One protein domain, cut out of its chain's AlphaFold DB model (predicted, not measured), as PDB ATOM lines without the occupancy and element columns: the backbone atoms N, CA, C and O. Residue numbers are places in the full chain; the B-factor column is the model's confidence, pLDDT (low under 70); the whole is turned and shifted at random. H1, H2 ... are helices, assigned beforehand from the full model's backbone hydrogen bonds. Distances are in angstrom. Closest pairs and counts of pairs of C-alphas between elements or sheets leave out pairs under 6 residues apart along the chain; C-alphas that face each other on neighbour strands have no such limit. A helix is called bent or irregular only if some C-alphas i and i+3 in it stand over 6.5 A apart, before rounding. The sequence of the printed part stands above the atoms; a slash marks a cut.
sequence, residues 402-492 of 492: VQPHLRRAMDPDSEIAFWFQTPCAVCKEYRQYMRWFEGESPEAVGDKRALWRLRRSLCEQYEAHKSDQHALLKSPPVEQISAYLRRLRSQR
ATOM      1  N   VAL A 402       9.863 235.177  29.284       95.81
ATOM      2  CA  VAL A 402       8.722 236.035  29.644       95.81
ATOM      3  C   VAL A 402       8.518 237.126  28.601       95.81
ATOM      4  O   VAL A 402       9.436 237.478  27.847       95.81
ATOM      5  N   GLN A 403       7.316 237.697  28.595       96.06
ATOM      6  CA  GLN A 403       7.011 238.858  27.769       96.06
ATOM      7  C   GLN A 403       8.042 239.985  27.980       96.06
ATOM      8  O   GLN A 403       8.425 240.251  29.126       96.06
ATOM      9  N   PRO A 404       8.502 240.670  26.909       96.12
ATOM     10  CA  PRO A 404       9.547 241.695  27.007       96.12
ATOM     11  C   PRO A 404       9.258 242.749  28.074       96.12
ATOM     12  O   PRO A 404      10.150 243.186  28.797       96.12
ATOM     13  N   HIS A 405       7.983 243.093  28.218       96.12
ATOM     14  CA  HIS A 405       7.498 244.116  29.125       96.12
ATOM     15  C   HIS A 405       7.516 243.699  30.605       96.12
ATOM     16  O   HIS A 405       7.364 244.552  31.474       96.12
ATOM     17  N   LEU A 406       7.720 242.418  30.914       97.25
ATOM     18  CA  LEU A 406       7.837 241.906  32.283       97.25
ATOM     19  C   LEU A 406       9.286 241.701  32.718       97.25
ATOM     20  O   LEU A 406       9.552 241.533  33.902       97.25
ATOM     21  N   ARG A 407      10.248 241.744  31.791       96.50
ATOM     22  CA  ARG A 407      11.658 241.456  32.098       96.50
ATOM     23  C   ARG A 407      12.229 242.391  33.159       96.50
ATOM     24  O   ARG A 407      13.040 241.951  33.963       96.50
ATOM     25  N   ARG A 408      11.778 243.651  33.200       96.06
ATOM     26  CA  ARG A 408      12.203 244.623  34.220       96.06
ATOM     27  C   ARG A 408      11.771 244.235  35.638       96.06
ATOM     28  O   ARG A 408      12.483 244.485  36.597       96.06
ATOM     29  N   ALA A 409      10.641 243.543  35.766       97.00
ATOM     30  CA  ALA A 409      10.139 243.062  37.049       97.00
ATOM     31  C   ALA A 409      11.073 242.031  37.709       97.00
ATOM     32  O   ALA A 409      10.989 241.815  38.915       97.00
ATOM     33  N   MET A 410      11.954 241.410  36.919       96.75
ATOM     34  CA  MET A 410      12.912 240.396  37.352       96.75
ATOM     35  C   MET A 410      14.327 240.960  37.572       96.75
ATOM     36  O   MET A 410      15.263 240.176  37.731       96.75
ATOM     37  N   ASP A 411      14.525 242.282  37.489       95.50
ATOM     38  CA  ASP A 411      15.822 242.902  37.775       95.50
ATOM     39  C   ASP A 411      16.142 242.901  39.280       95.50
ATOM     40  O   ASP A 411      15.217 242.904  40.093       95.50
ATOM     41  N   PRO A 412      17.432 242.897  39.677       95.62
ATOM     42  CA  PRO A 412      17.826 242.919  41.089       95.62
ATOM     43  C   PRO A 412      17.327 244.137  41.881       95.62
ATOM     44  O   PRO A 412      17.201 244.048  43.099       95.62
ATOM     45  N   ASP A 413      17.050 245.259  41.211       95.75
ATOM     46  CA  ASP A 413      16.518 246.500  41.791       95.75
ATOM     47  C   ASP A 413      14.975 246.548  41.822       95.75
ATOM     48  O   ASP A 413      14.389 247.510  42.318       95.75
ATOM     49  N   SER A 414      14.299 245.513  41.315       96.62
ATOM     50  CA  SER A 414      12.840 245.395  41.369       96.62
ATOM     51  C   SER A 414      12.343 245.171  42.800       96.62
ATOM     52  O   SER A 414      12.903 244.374  43.553       96.62
ATOM     53  N   GLU A 415      11.203 245.771  43.156       96.62
ATOM     54  CA  GLU A 415      10.541 245.555  44.455       96.62
ATOM     55  C   GLU A 415      10.182 244.079  44.710       96.62
ATOM     56  O   GLU A 415      10.011 243.660  45.853       96.62
ATOM     57  N   ILE A 416      10.073 243.279  43.643       96.25
ATOM     58  CA  ILE A 416       9.781 241.845  43.712       96.25
ATOM     59  C   ILE A 416      10.997 240.961  43.387       96.25
ATOM     60  O   ILE A 416      10.845 239.758  43.176       96.25
ATOM     61  N   ALA A 417      12.215 241.519  43.378       95.12
ATOM     62  CA  ALA A 417      13.455 240.780  43.111       95.12
ATOM     63  C   ALA A 417      13.657 239.586  44.062       95.12
ATOM     64  O   ALA A 417      14.170 238.543  43.655       95.12
ATOM     65  N   PHE A 418      13.170 239.695  45.307       92.12
ATOM     66  CA  PHE A 418      13.211 238.619  46.303       92.12
ATOM     67  C   PHE A 418      12.523 237.326  45.828       92.12
ATOM     68  O   PHE A 418      12.828 236.251  46.344       92.12
ATOM     69  N   TRP A 419      11.604 237.405  44.859       93.50
ATOM     70  CA  TRP A 419      10.913 236.246  44.296       93.50
ATOM     71  C   TRP A 419      11.742 235.507  43.236       93.50
ATOM     72  O   TRP A 419      11.557 234.303  43.025       93.50
ATOM     73  N   PHE A 420      12.695 236.197  42.605       92.62
ATOM     74  CA  PHE A 420      13.521 235.700  41.503       92.62
ATOM     75  C   PHE A 420      14.937 235.335  41.962       92.62
ATOM     76  O   PHE A 420      15.924 235.609  41.283       92.62
ATOM     77  N   GLN A 421      15.050 234.680  43.116       87.31
ATOM     78  CA  GLN A 421      16.344 234.229  43.626       87.31
ATOM     79  C   GLN A 421      16.954 233.147  42.727       87.31
ATOM     80  O   GLN A 421      16.290 232.193  42.302       87.31
ATOM     81  N   THR A 422      18.250 233.277  42.454       87.06
ATOM     82  CA  THR A 422      19.039 232.225  41.811       87.06
ATOM     83  C   THR A 422      19.415 231.144  42.825       87.06
ATOM     84  O   THR A 422      19.600 231.456  44.001       87.06
ATOM     85  N   PRO A 423      19.578 229.875  42.405       86.62
ATOM     86  CA  PRO A 423      20.027 228.822  43.311       86.62
ATOM     87  C   PRO A 423      21.389 229.179  43.920       86.62
ATOM     88  O   PRO A 423      22.302 229.560  43.182       86.62
ATOM     89  N   CYS A 424      21.535 229.036  45.241       89.31
ATOM     90  CA  CYS A 424      22.821 229.222  45.914       89.31
ATOM     91  C   CYS A 424      23.817 228.108  45.527       89.31
ATOM     92  O   CYS A 424      23.431 227.097  44.933       89.31
ATOM     93  N   ALA A 425      25.093 228.262  45.895       89.31
ATOM     94  CA  ALA A 425      26.139 227.277  45.597       89.31
ATOM     95  C   ALA A 425      25.789 225.862  46.103       89.31
ATOM     96  O   ALA A 425      25.881 224.906  45.340       89.31
ATOM     97  N   VAL A 426      25.273 225.742  47.333       89.56
ATOM     98  CA  VAL A 426      24.862 224.455  47.932       89.56
ATOM     99  C   VAL A 426      23.723 223.806  47.141       89.56
ATOM    100  O   VAL A 426      23.763 222.617  46.833       89.56
ATOM    101  N   CYS A 427      22.719 224.590  46.727       87.69
ATOM    102  CA  CYS A 427      21.642 224.104  45.864       87.69
ATOM    103  C   CYS A 427      22.157 223.601  44.509       87.69
ATOM    104  O   CYS A 427      21.604 222.645  43.961       87.69
ATOM    105  N   LYS A 428      23.170 224.261  43.935       87.62
ATOM    106  CA  LYS A 428      23.786 223.834  42.674       87.62
ATOM    107  C   LYS A 428      24.562 222.530  42.853       87.62
ATOM    108  O   LYS A 428      24.361 221.616  42.058       87.62
ATOM    109  N   GLU A 429      25.361 222.422  43.912       88.56
ATOM    110  CA  GLU A 429      26.143 221.224  44.239       88.56
ATOM    111  C   GLU A 429      25.232 220.013  44.487       88.56
ATOM    112  O   GLU A 429      25.368 218.979  43.836       88.56
ATOM    113  N   TYR A 430      24.201 220.167  45.329       87.75
ATOM    114  CA  TYR A 430      23.212 219.114  45.568       87.75
ATOM    115  C   TYR A 430      22.578 218.608  44.265       87.75
ATOM    116  O   TYR A 430      22.416 217.407  44.051       87.75
ATOM    117  N   ARG A 431      22.238 219.519  43.348       83.50
ATOM    118  CA  ARG A 431      21.660 219.151  42.048       83.50
ATOM    119  C   ARG A 431      22.640 218.387  41.165       83.50
ATOM    120  O   ARG A 431      22.197 217.491  40.450       83.50
ATOM    121  N   GLN A 432      23.929 218.716  41.202       84.81
ATOM    122  CA  GLN A 432      24.956 217.947  40.497       84.81
ATOM    123  C   GLN A 432      25.028 216.515  41.038       84.81
ATOM    124  O   GLN A 432      24.974 215.579  40.242       84.81
ATOM    125  N   TYR A 433      25.005 216.328  42.365       87.06
ATOM    126  CA  TYR A 433      24.924 214.990  42.960       87.06
ATOM    127  C   TYR A 433      23.666 214.239  42.522       87.06
ATOM    128  O   TYR A 433      23.743 213.077  42.135       87.06
ATOM    129  N   MET A 434      22.501 214.894  42.522       84.25
ATOM    130  CA  MET A 434      21.258 214.249  42.086       84.25
ATOM    131  C   MET A 434      21.296 213.828  40.615       84.25
ATOM    132  O   MET A 434      20.843 212.732  40.300       84.25
ATOM    133  N   ARG A 435      21.881 214.645  39.728       82.44
ATOM    134  CA  ARG A 435      22.098 214.265  38.321       82.44
ATOM    135  C   ARG A 435      23.044 213.074  38.195       82.44
ATOM    136  O   ARG A 435      22.800 212.209  37.363       82.44
ATOM    137  N   TRP A 436      24.084 213.009  39.024       83.69
ATOM    138  CA  TRP A 436      24.981 211.855  39.076       83.69
ATOM    139  C   TRP A 436      24.219 210.577  39.462       83.69
ATOM    140  O   TRP A 436      24.277 209.594  38.731       83.69
ATOM    141  N   PHE A 437      23.383 210.620  40.508       83.19
ATOM    142  CA  PHE A 437      22.523 209.482  40.872       83.19
ATOM    143  C   PHE A 437      21.525 209.081  39.776       83.19
ATOM    144  O   PHE A 437      21.136 207.918  39.714       83.19
ATOM    145  N   GLU A 438      21.052 210.028  38.962       80.31
ATOM    146  CA  GLU A 438      20.146 209.752  37.837       80.31
ATOM    147  C   GLU A 438      20.880 209.187  36.606       80.31
ATOM    148  O   GLU A 438      20.268 208.480  35.807       80.31
ATOM    149  N   GLY A 439      22.166 209.513  36.435       79.38
ATOM    150  CA  GLY A 439      22.991 209.085  35.304       79.38
ATOM    151  C   GLY A 439      23.679 207.731  35.494       79.38
ATOM    152  O   GLY A 439      23.931 207.045  34.503       79.38
ATOM    153  N   GLU A 440      23.965 207.347  36.738       72.69
ATOM    154  CA  GLU A 440      24.581 206.063  37.075       72.69
ATOM    155  C   GLU A 440      23.579 204.907  36.965       72.69
ATOM    156  O   GLU A 440      22.482 204.947  37.533       72.69
ATOM    157  N   SER A 441      23.974 203.831  36.275       64.50
ATOM    158  CA  SER A 441      23.216 202.581  36.350       64.50
ATOM    159  C   SER A 441      23.341 202.027  37.772       64.50
ATOM    160  O   SER A 441      24.460 201.893  38.273       64.50
ATOM    161  N   PRO A 442      22.239 201.612  38.425       63.16
ATOM    162  CA  PRO A 442      22.291 200.916  39.711       63.16
ATOM    163  C   PRO A 442      23.183 199.664  39.718       63.16
ATOM    164  O   PRO A 442      23.458 199.126  40.786       63.16
ATOM    165  N   GLU A 443      23.567 199.154  38.548       70.56
ATOM    166  CA  GLU A 443      24.460 198.006  38.365       70.56
ATOM    167  C   GLU A 443      25.943 198.380  38.476       70.56
ATOM    168  O   GLU A 443      26.748 197.535  38.859       70.56
ATOM    169  N   ALA A 444      26.309 199.638  38.206       71.69
ATOM    170  CA  ALA A 444      27.683 200.125  38.334       71.69
ATOM    171  C   ALA A 444      28.118 200.271  39.803       71.69
ATOM    172  O   ALA A 444      29.310 200.302  40.111       71.69
ATOM    173  N   VAL A 445      27.153 200.327  40.726       73.62
ATOM    174  CA  VAL A 445      27.398 200.501  42.158       73.62
ATOM    175  C   VAL A 445      27.136 199.182  42.884       73.62
ATOM    176  O   VAL A 445      25.990 198.779  43.072       73.62
ATOM    177  N   GLY A 446      28.210 198.522  43.333       82.00
ATOM    178  CA  GLY A 446      28.156 197.203  43.981       82.00
ATOM    179  C   GLY A 446      27.306 197.122  45.261       82.00
ATOM    180  O   GLY A 446      26.890 196.031  45.641       82.00
ATOM    181  N   ASP A 447      26.983 198.254  45.902       87.44
ATOM    182  CA  ASP A 447      26.081 198.318  47.062       87.44
ATOM    183  C   ASP A 447      24.926 199.320  46.854       87.44
ATOM    184  O   ASP A 447      24.997 200.505  47.200       87.44
ATOM    185  N   LYS A 448      23.798 198.812  46.342       85.75
ATOM    186  CA  LYS A 448      22.552 199.579  46.159       85.75
ATOM    187  C   LYS A 448      21.995 200.147  47.474       85.75
ATOM    188  O   LYS A 448      21.361 201.204  47.460       85.75
ATOM    189  N   ARG A 449      22.211 199.477  48.616       85.81
ATOM    190  CA  ARG A 449      21.719 199.948  49.925       85.81
ATOM    191  C   ARG A 449      22.551 201.119  50.430       85.81
ATOM    192  O   ARG A 449      21.983 202.049  51.003       85.81
ATOM    193  N   ALA A 450      23.870 201.097  50.242       85.94
ATOM    194  CA  ALA A 450      24.722 202.247  50.537       85.94
ATOM    195  C   ALA A 450      24.351 203.455  49.669       85.94
ATOM    196  O   ALA A 450      24.144 204.538  50.214       85.94
ATOM    197  N   LEU A 451      24.159 203.257  48.359       84.19
ATOM    198  CA  LEU A 451      23.741 204.323  47.445       84.19
ATOM    199  C   LEU A 451      22.416 204.964  47.886       84.19
ATOM    200  O   LEU A 451      22.293 206.187  47.932       84.19
ATOM    201  N   TRP A 452      21.430 204.144  48.263       85.62
ATOM    202  CA  TRP A 452      20.135 204.635  48.733       85.62
ATOM    203  C   TRP A 452      20.242 205.402  50.058       85.62
ATOM    204  O   TRP A 452      19.641 206.467  50.194       85.62
ATOM    205  N   ARG A 453      21.042 204.910  51.016       88.12
ATOM    206  CA  ARG A 453      21.312 205.615  52.282       88.12
ATOM    207  C   ARG A 453      21.994 206.961  52.048       88.12
ATOM    208  O   ARG A 453      21.578 207.950  52.641       88.12
ATOM    209  N   LEU A 454      22.988 207.009  51.160       87.88
ATOM    210  CA  LEU A 454      23.681 208.244  50.803       87.88
ATOM    211  C   LEU A 454      22.725 209.242  50.146       87.88
ATOM    212  O   LEU A 454      22.641 210.387  50.583       87.88
ATOM    213  N   ARG A 455      21.955 208.797  49.147       87.69
ATOM    214  CA  ARG A 455      20.942 209.626  48.484       87.69
ATOM    215  C   ARG A 455      19.942 210.186  49.490       87.69
ATOM    216  O   ARG A 455      19.638 211.372  49.446       87.69
ATOM    217  N   ARG A 456      19.449 209.352  50.409       86.38
ATOM    218  CA  ARG A 456      18.530 209.773  51.469       86.38
ATOM    219  C   ARG A 456      19.161 210.820  52.387       86.38
ATOM    220  O   ARG A 456      18.544 211.856  52.600       86.38
ATOM    221  N   SER A 457      20.383 210.584  52.863       89.19
ATOM    222  CA  SER A 457      21.097 211.534  53.724       89.19
ATOM    223  C   SER A 457      21.319 212.880  53.029       89.19
ATOM    224  O   SER A 457      21.076 213.924  53.625       89.19
ATOM    225  N   LEU A 458      21.699 212.872  51.747       87.94
ATOM    226  CA  LEU A 458      21.827 214.095  50.956       87.94
ATOM    227  C   LEU A 458      20.480 214.812  50.799       87.94
ATOM    228  O   LEU A 458      20.434 216.033  50.904       87.94
ATOM    229  N   CYS A 459      19.382 214.085  50.558       85.88
ATOM    230  CA  CYS A 459      18.043 214.679  50.525       85.88
ATOM    231  C   CYS A 459      17.679 215.335  51.863       85.88
ATOM    232  O   CYS A 459      17.200 216.460  51.859       85.88
ATOM    233  N   GLU A 460      17.928 214.666  52.990       87.19
ATOM    234  CA  GLU A 460      17.658 215.200  54.332       87.19
ATOM    235  C   GLU A 460      18.481 216.474  54.602       87.19
ATOM    236  O   GLU A 460      17.920 217.492  55.004       87.19
ATOM    237  N   GLN A 461      19.780 216.466  54.278       89.25
ATOM    238  CA  GLN A 461      20.645 217.652  54.369       89.25
ATOM    239  C   GLN A 461      20.156 218.796  53.473       89.25
ATOM    240  O   GLN A 461      20.191 219.961  53.865       89.25
ATOM    241  N   TYR A 462      19.689 218.479  52.265       88.06
ATOM    242  CA  TYR A 462      19.194 219.484  51.335       88.06
ATOM    243  C   TYR A 462      17.862 220.092  51.764       88.06
ATOM    244  O   TYR A 462      17.670 221.296  51.607       88.06
ATOM    245  N   GLU A 463      16.942 219.293  52.303       83.00
ATOM    246  CA  GLU A 463      15.690 219.818  52.850       83.00
ATOM    247  C   GLU A 463      15.942 220.682  54.092       83.00
ATOM    248  O   GLU A 463      15.347 221.753  54.193       83.00
ATOM    249  N   ALA A 464      16.887 220.306  54.964       86.00
ATOM    250  CA  ALA A 464      17.336 221.168  56.060       86.00
ATOM    251  C   ALA A 464      17.915 222.493  55.529       86.00
ATOM    252  O   ALA A 464      17.444 223.568  55.890       86.00
ATOM    253  N   HIS A 465      18.839 222.428  54.564       88.62
ATOM    254  CA  HIS A 465      19.402 223.617  53.921       88.62
ATOM    255  C   HIS A 465      18.327 224.517  53.299       88.62
ATOM    256  O   HIS A 465      18.391 225.737  53.443       88.62
ATOM    257  N   LYS A 466      17.328 223.949  52.610       82.94
ATOM    258  CA  LYS A 466      16.204 224.739  52.099       82.94
ATOM    259  C   LYS A 466      15.418 225.380  53.228       82.94
ATOM    260  O   LYS A 466      15.124 226.557  53.123       82.94
ATOM    261  N   SER A 467      15.073 224.632  54.271       81.56
ATOM    262  CA  SER A 467      14.330 225.173  55.410       81.56
ATOM    263  C   SER A 467      15.043 226.386  56.018       81.56
ATOM    264  O   SER A 467      14.394 227.389  56.307       81.56
ATOM    265  N   ASP A 468      16.372 226.323  56.118       84.75
ATOM    266  CA  ASP A 468      17.187 227.359  56.754       84.75
ATOM    267  C   ASP A 468      17.479 228.556  55.836       84.75
ATOM    268  O   ASP A 468      17.404 229.707  56.259       84.75
ATOM    269  N   GLN A 469      17.847 228.298  54.577       82.50
ATOM    270  CA  GLN A 469      18.415 229.302  53.659       82.50
ATOM    271  C   GLN A 469      17.450 229.737  52.558       82.50
ATOM    272  O   GLN A 469      17.604 230.790  51.941       82.50
ATOM    273  N   HIS A 470      16.459 228.902  52.278       80.44
ATOM    274  CA  HIS A 470      15.490 229.096  51.216       80.44
ATOM    275  C   HIS A 470      14.119 228.783  51.764       80.44
ATOM    276  O   HIS A 470      13.467 227.886  51.222       80.44
ATOM    277  N   ALA A 471      13.722 229.479  52.839       66.94
ATOM    278  CA  ALA A 471      12.374 229.434  53.381       66.94
ATOM    279  C   ALA A 471      11.406 229.702  52.224       66.94
ATOM    280  O   ALA A 471      11.088 230.841  51.882       66.94
ATOM    281  N   LEU A 472      11.046 228.629  51.524       60.72
ATOM    282  CA  LEU A 472      10.200 228.650  50.356       60.72
ATOM    283  C   LEU A 472       8.920 229.224  50.911       60.72
ATOM    284  O   LEU A 472       8.350 228.634  51.831       60.72
ATOM    285  N   LEU A 473       8.544 230.411  50.434       62.19
ATOM    286  CA  LEU A 473       7.342 231.072  50.910       62.19
ATOM    287  C   LEU A 473       6.222 230.032  50.848       62.19
ATOM    288  O   LEU A 473       5.934 229.488  49.778       62.19
ATOM    289  N   LYS A 474       5.680 229.682  52.024       69.56
ATOM    290  CA  LYS A 474       4.659 228.634  52.182       69.56
ATOM    291  C   LYS A 474       3.459 228.902  51.262       69.56
ATOM    292  O   LYS A 474       2.768 227.969  50.867       69.56
ATOM    293  N   SER A 475       3.271 230.165  50.880       82.75
ATOM    294  CA  SER A 475       2.351 230.656  49.862       82.75
ATOM    295  C   SER A 475       3.079 231.546  48.834       82.75
ATOM    296  O   SER A 475       4.002 232.279  49.194       82.75
ATOM    297  N   PRO A 476       2.688 231.533  47.547       86.56
ATOM    298  CA  PRO A 476       3.200 232.495  46.571       86.56
ATOM    299  C   PRO A 476       2.784 233.937  46.941       86.56
ATOM    300  O   PRO A 476       1.658 234.127  47.397       86.56
ATOM    301  N   PRO A 477       3.624 234.967  46.712       93.00
ATOM    302  CA  PRO A 477       3.332 236.362  47.068       93.00
ATOM    303  C   PRO A 477       2.429 237.042  46.019       93.00
ATOM    304  O   PRO A 477       2.817 238.018  45.369       93.00
ATOM    305  N   VAL A 478       1.225 236.496  45.817       93.69
ATOM    306  CA  VAL A 478       0.286 236.889  44.750       93.69
ATOM    307  C   VAL A 478      -0.063 238.377  44.828       93.69
ATOM    308  O   VAL A 478       0.045 239.091  43.829       93.69
ATOM    309  N   GLU A 479      -0.423 238.876  46.008       94.56
ATOM    310  CA  GLU A 479      -0.870 240.254  46.219       94.56
ATOM    311  C   GLU A 479       0.259 241.261  45.982       94.56
ATOM    312  O   GLU A 479       0.041 242.301  45.357       94.56
ATOM    313  N   GLN A 480       1.474 240.940  46.438       95.75
ATOM    314  CA  GLN A 480       2.651 241.801  46.287       95.75
ATOM    315  C   GLN A 480       3.043 241.938  44.812       95.75
ATOM    316  O   GLN A 480       3.208 243.055  44.317       95.75
ATOM    317  N   ILE A 481       3.114 240.815  44.085       96.75
ATOM    318  CA  ILE A 481       3.421 240.816  42.647       96.75
ATOM    319  C   ILE A 481       2.304 241.508  41.860       96.75
ATOM    320  O   ILE A 481       2.584 242.335  40.995       96.75
ATOM    321  N   SER A 482       1.037 241.249  42.187       96.50
ATOM    322  CA  SER A 482      -0.108 241.914  41.552       96.50
ATOM    323  C   SER A 482      -0.088 243.435  41.759       96.50
ATOM    324  O   SER A 482      -0.307 244.209  40.823       96.50
ATOM    325  N   ALA A 483       0.224 243.901  42.972       96.88
ATOM    326  CA  ALA A 483       0.369 245.325  43.265       96.88
ATOM    327  C   ALA A 483       1.524 245.963  42.476       96.88
ATOM    328  O   ALA A 483       1.345 247.043  41.910       96.88
ATOM    329  N   TYR A 484       2.670 245.283  42.390       97.38
ATOM    330  CA  TYR A 484       3.807 245.732  41.587       97.38
ATOM    331  C   TYR A 484       3.451 245.841  40.098       97.38
ATOM    332  O   TYR A 484       3.697 246.875  39.475       97.38
ATOM    333  N   LEU A 485       2.794 244.827  39.526       97.06
ATOM    334  CA  LEU A 485       2.393 244.833  38.116       97.06
ATOM    335  C   LEU A 485       1.405 245.958  37.787       97.06
ATOM    336  O   LEU A 485       1.503 246.555  36.715       97.06
ATOM    337  N   ARG A 486       0.495 246.306  38.706       96.94
ATOM    338  CA  ARG A 486      -0.393 247.470  38.541       96.94
ATOM    339  C   ARG A 486       0.389 248.785  38.451       96.94
ATOM    340  O   ARG A 486       0.106 249.576  37.557       96.94
ATOM    341  N   ARG A 487       1.404 248.985  39.305       96.62
ATOM    342  CA  ARG A 487       2.298 250.160  39.236       96.62
ATOM    343  C   ARG A 487       3.127 250.184  37.952       96.62
ATOM    344  O   ARG A 487       3.266 251.228  37.324       96.62
ATOM    345  N   LEU A 488       3.643 249.029  37.532       94.50
ATOM    346  CA  LEU A 488       4.422 248.913  36.298       94.50
ATOM    347  C   LEU A 488       3.585 249.268  35.057       94.50
ATOM    348  O   LEU A 488       4.107 249.857  34.114       94.50
ATOM    349  N   ARG A 489       2.288 248.926  35.057       95.12
ATOM    350  CA  ARG A 489       1.343 249.288  33.987       95.12
ATOM    351  C   ARG A 489       1.007 250.777  33.979       95.12
ATOM    352  O   ARG A 489       0.905 251.331  32.899       95.12
ATOM    353  N   SER A 490       0.879 251.425  35.141       95.44
ATOM    354  CA  SER A 490       0.568 252.862  35.217       95.44
ATOM    355  C   SER A 490       1.727 253.785  34.822       95.44
ATOM    356  O   SER A 490       1.519 254.977  34.650       95.44
ATOM    357  N   GLN A 491       2.954 253.262  34.733       93.19
ATOM    358  CA  GLN A 491       4.137 254.012  34.288       93.19
ATOM    359  C   GLN A 491       4.315 254.020  32.758       93.19
ATOM    360  O   GLN A 491       5.279 254.604  32.266       93.19
ATOM    361  N   ARG A 492       3.438 253.334  32.021       87.88
ATOM    362  CA  ARG A 492       3.404 253.305  30.555       87.88
ATOM    363  C   ARG A 492       2.231 254.112  30.056       87.88
ATOM    364  O   ARG A 492       2.398 254.699  28.968       87.88
TER     365      ARG A 492
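Overview. This is residues 402 to 492 of the 492 residues of the protein "XRN_N domain-containing protein" of Plasmodiophora brassicae (UniProt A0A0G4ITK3). Picture a long, drawn-out rod whose two ends are built of different helices. At one end H2 and H3 lie side by side as a helical hairpin, with the turn at residues 443 to 450 sticking out; at the other end the short H1 and H4 sit near each other, and two unnamed links run between the two ends. The printed part has 91 residues with four named helices, H1, H2, H3 and H4 in chain order, and no named strand; the class is all helix. It is extended, with a radius of gyration of the C-alphas of 19.4 A, and its C-alphas span 63 by 26 by 19 A.

Arrangement. Start at residues 404 to 410, which are H1, and look for residues 478 to 490, which are H4: these two are near each other, with 10 pairs of C-alphas within 10 A. Going on from H1 you reach residues 425 to 439, H2, which is apart from H1 and from H4. Next come residues 448 to 469, H3; H2 and H3 form a hairpin and touch, the closest C-alphas being those of Tyr 430 and Tyr 462, 7.0 A apart. Their lines stand at a shallow tilt of 25 degrees, opposite ways, and their centres are 11.0 A apart. H3 touches H2 with residues 455 to 462 alone. H3 is apart from H1 and from H4. In H2, H3 and H4 every O i to N i+4 pair is within hydrogen-bond range; in H1 it is 0 of 3, beside 3 of 4 O i to N i+3 pairs.

Along the chain. Find C-alpha 404 at (9.547, 241.695, 27.007), where H1 begins; it is 11.0 A long and only just irregular, with C-alphas 405 and 408 7.0 A apart. Find C-alpha 425 at (26.139, 227.277, 45.597); from there H2 runs 21.1 A to Gly 439. H3, the longest helix by residues, runs 30.9 A from Lys 448 to Gln 469. H4 runs 18.6 A from Val 478 to C-alpha 490 at (0.568, 252.862, 35.217).

Size, cuts and confidence. The two C-alphas farthest apart are those of Gly 446 and Arg 492, 62.8 A. Residues 443 to 450, of which 448 to 450 belong to H3, stand free; the body without them spans 56 by 25 by 18 A. The printed part has no cut and ends at the chain's last residue, 492. The link from H1 to H2, residues 411 to 424, is long; those from H2 to H3 and from H3 to H4 are short. The mean pLDDT of the printed part is 87.4, and residues 441 to 442 and 471 to 474 are under 70.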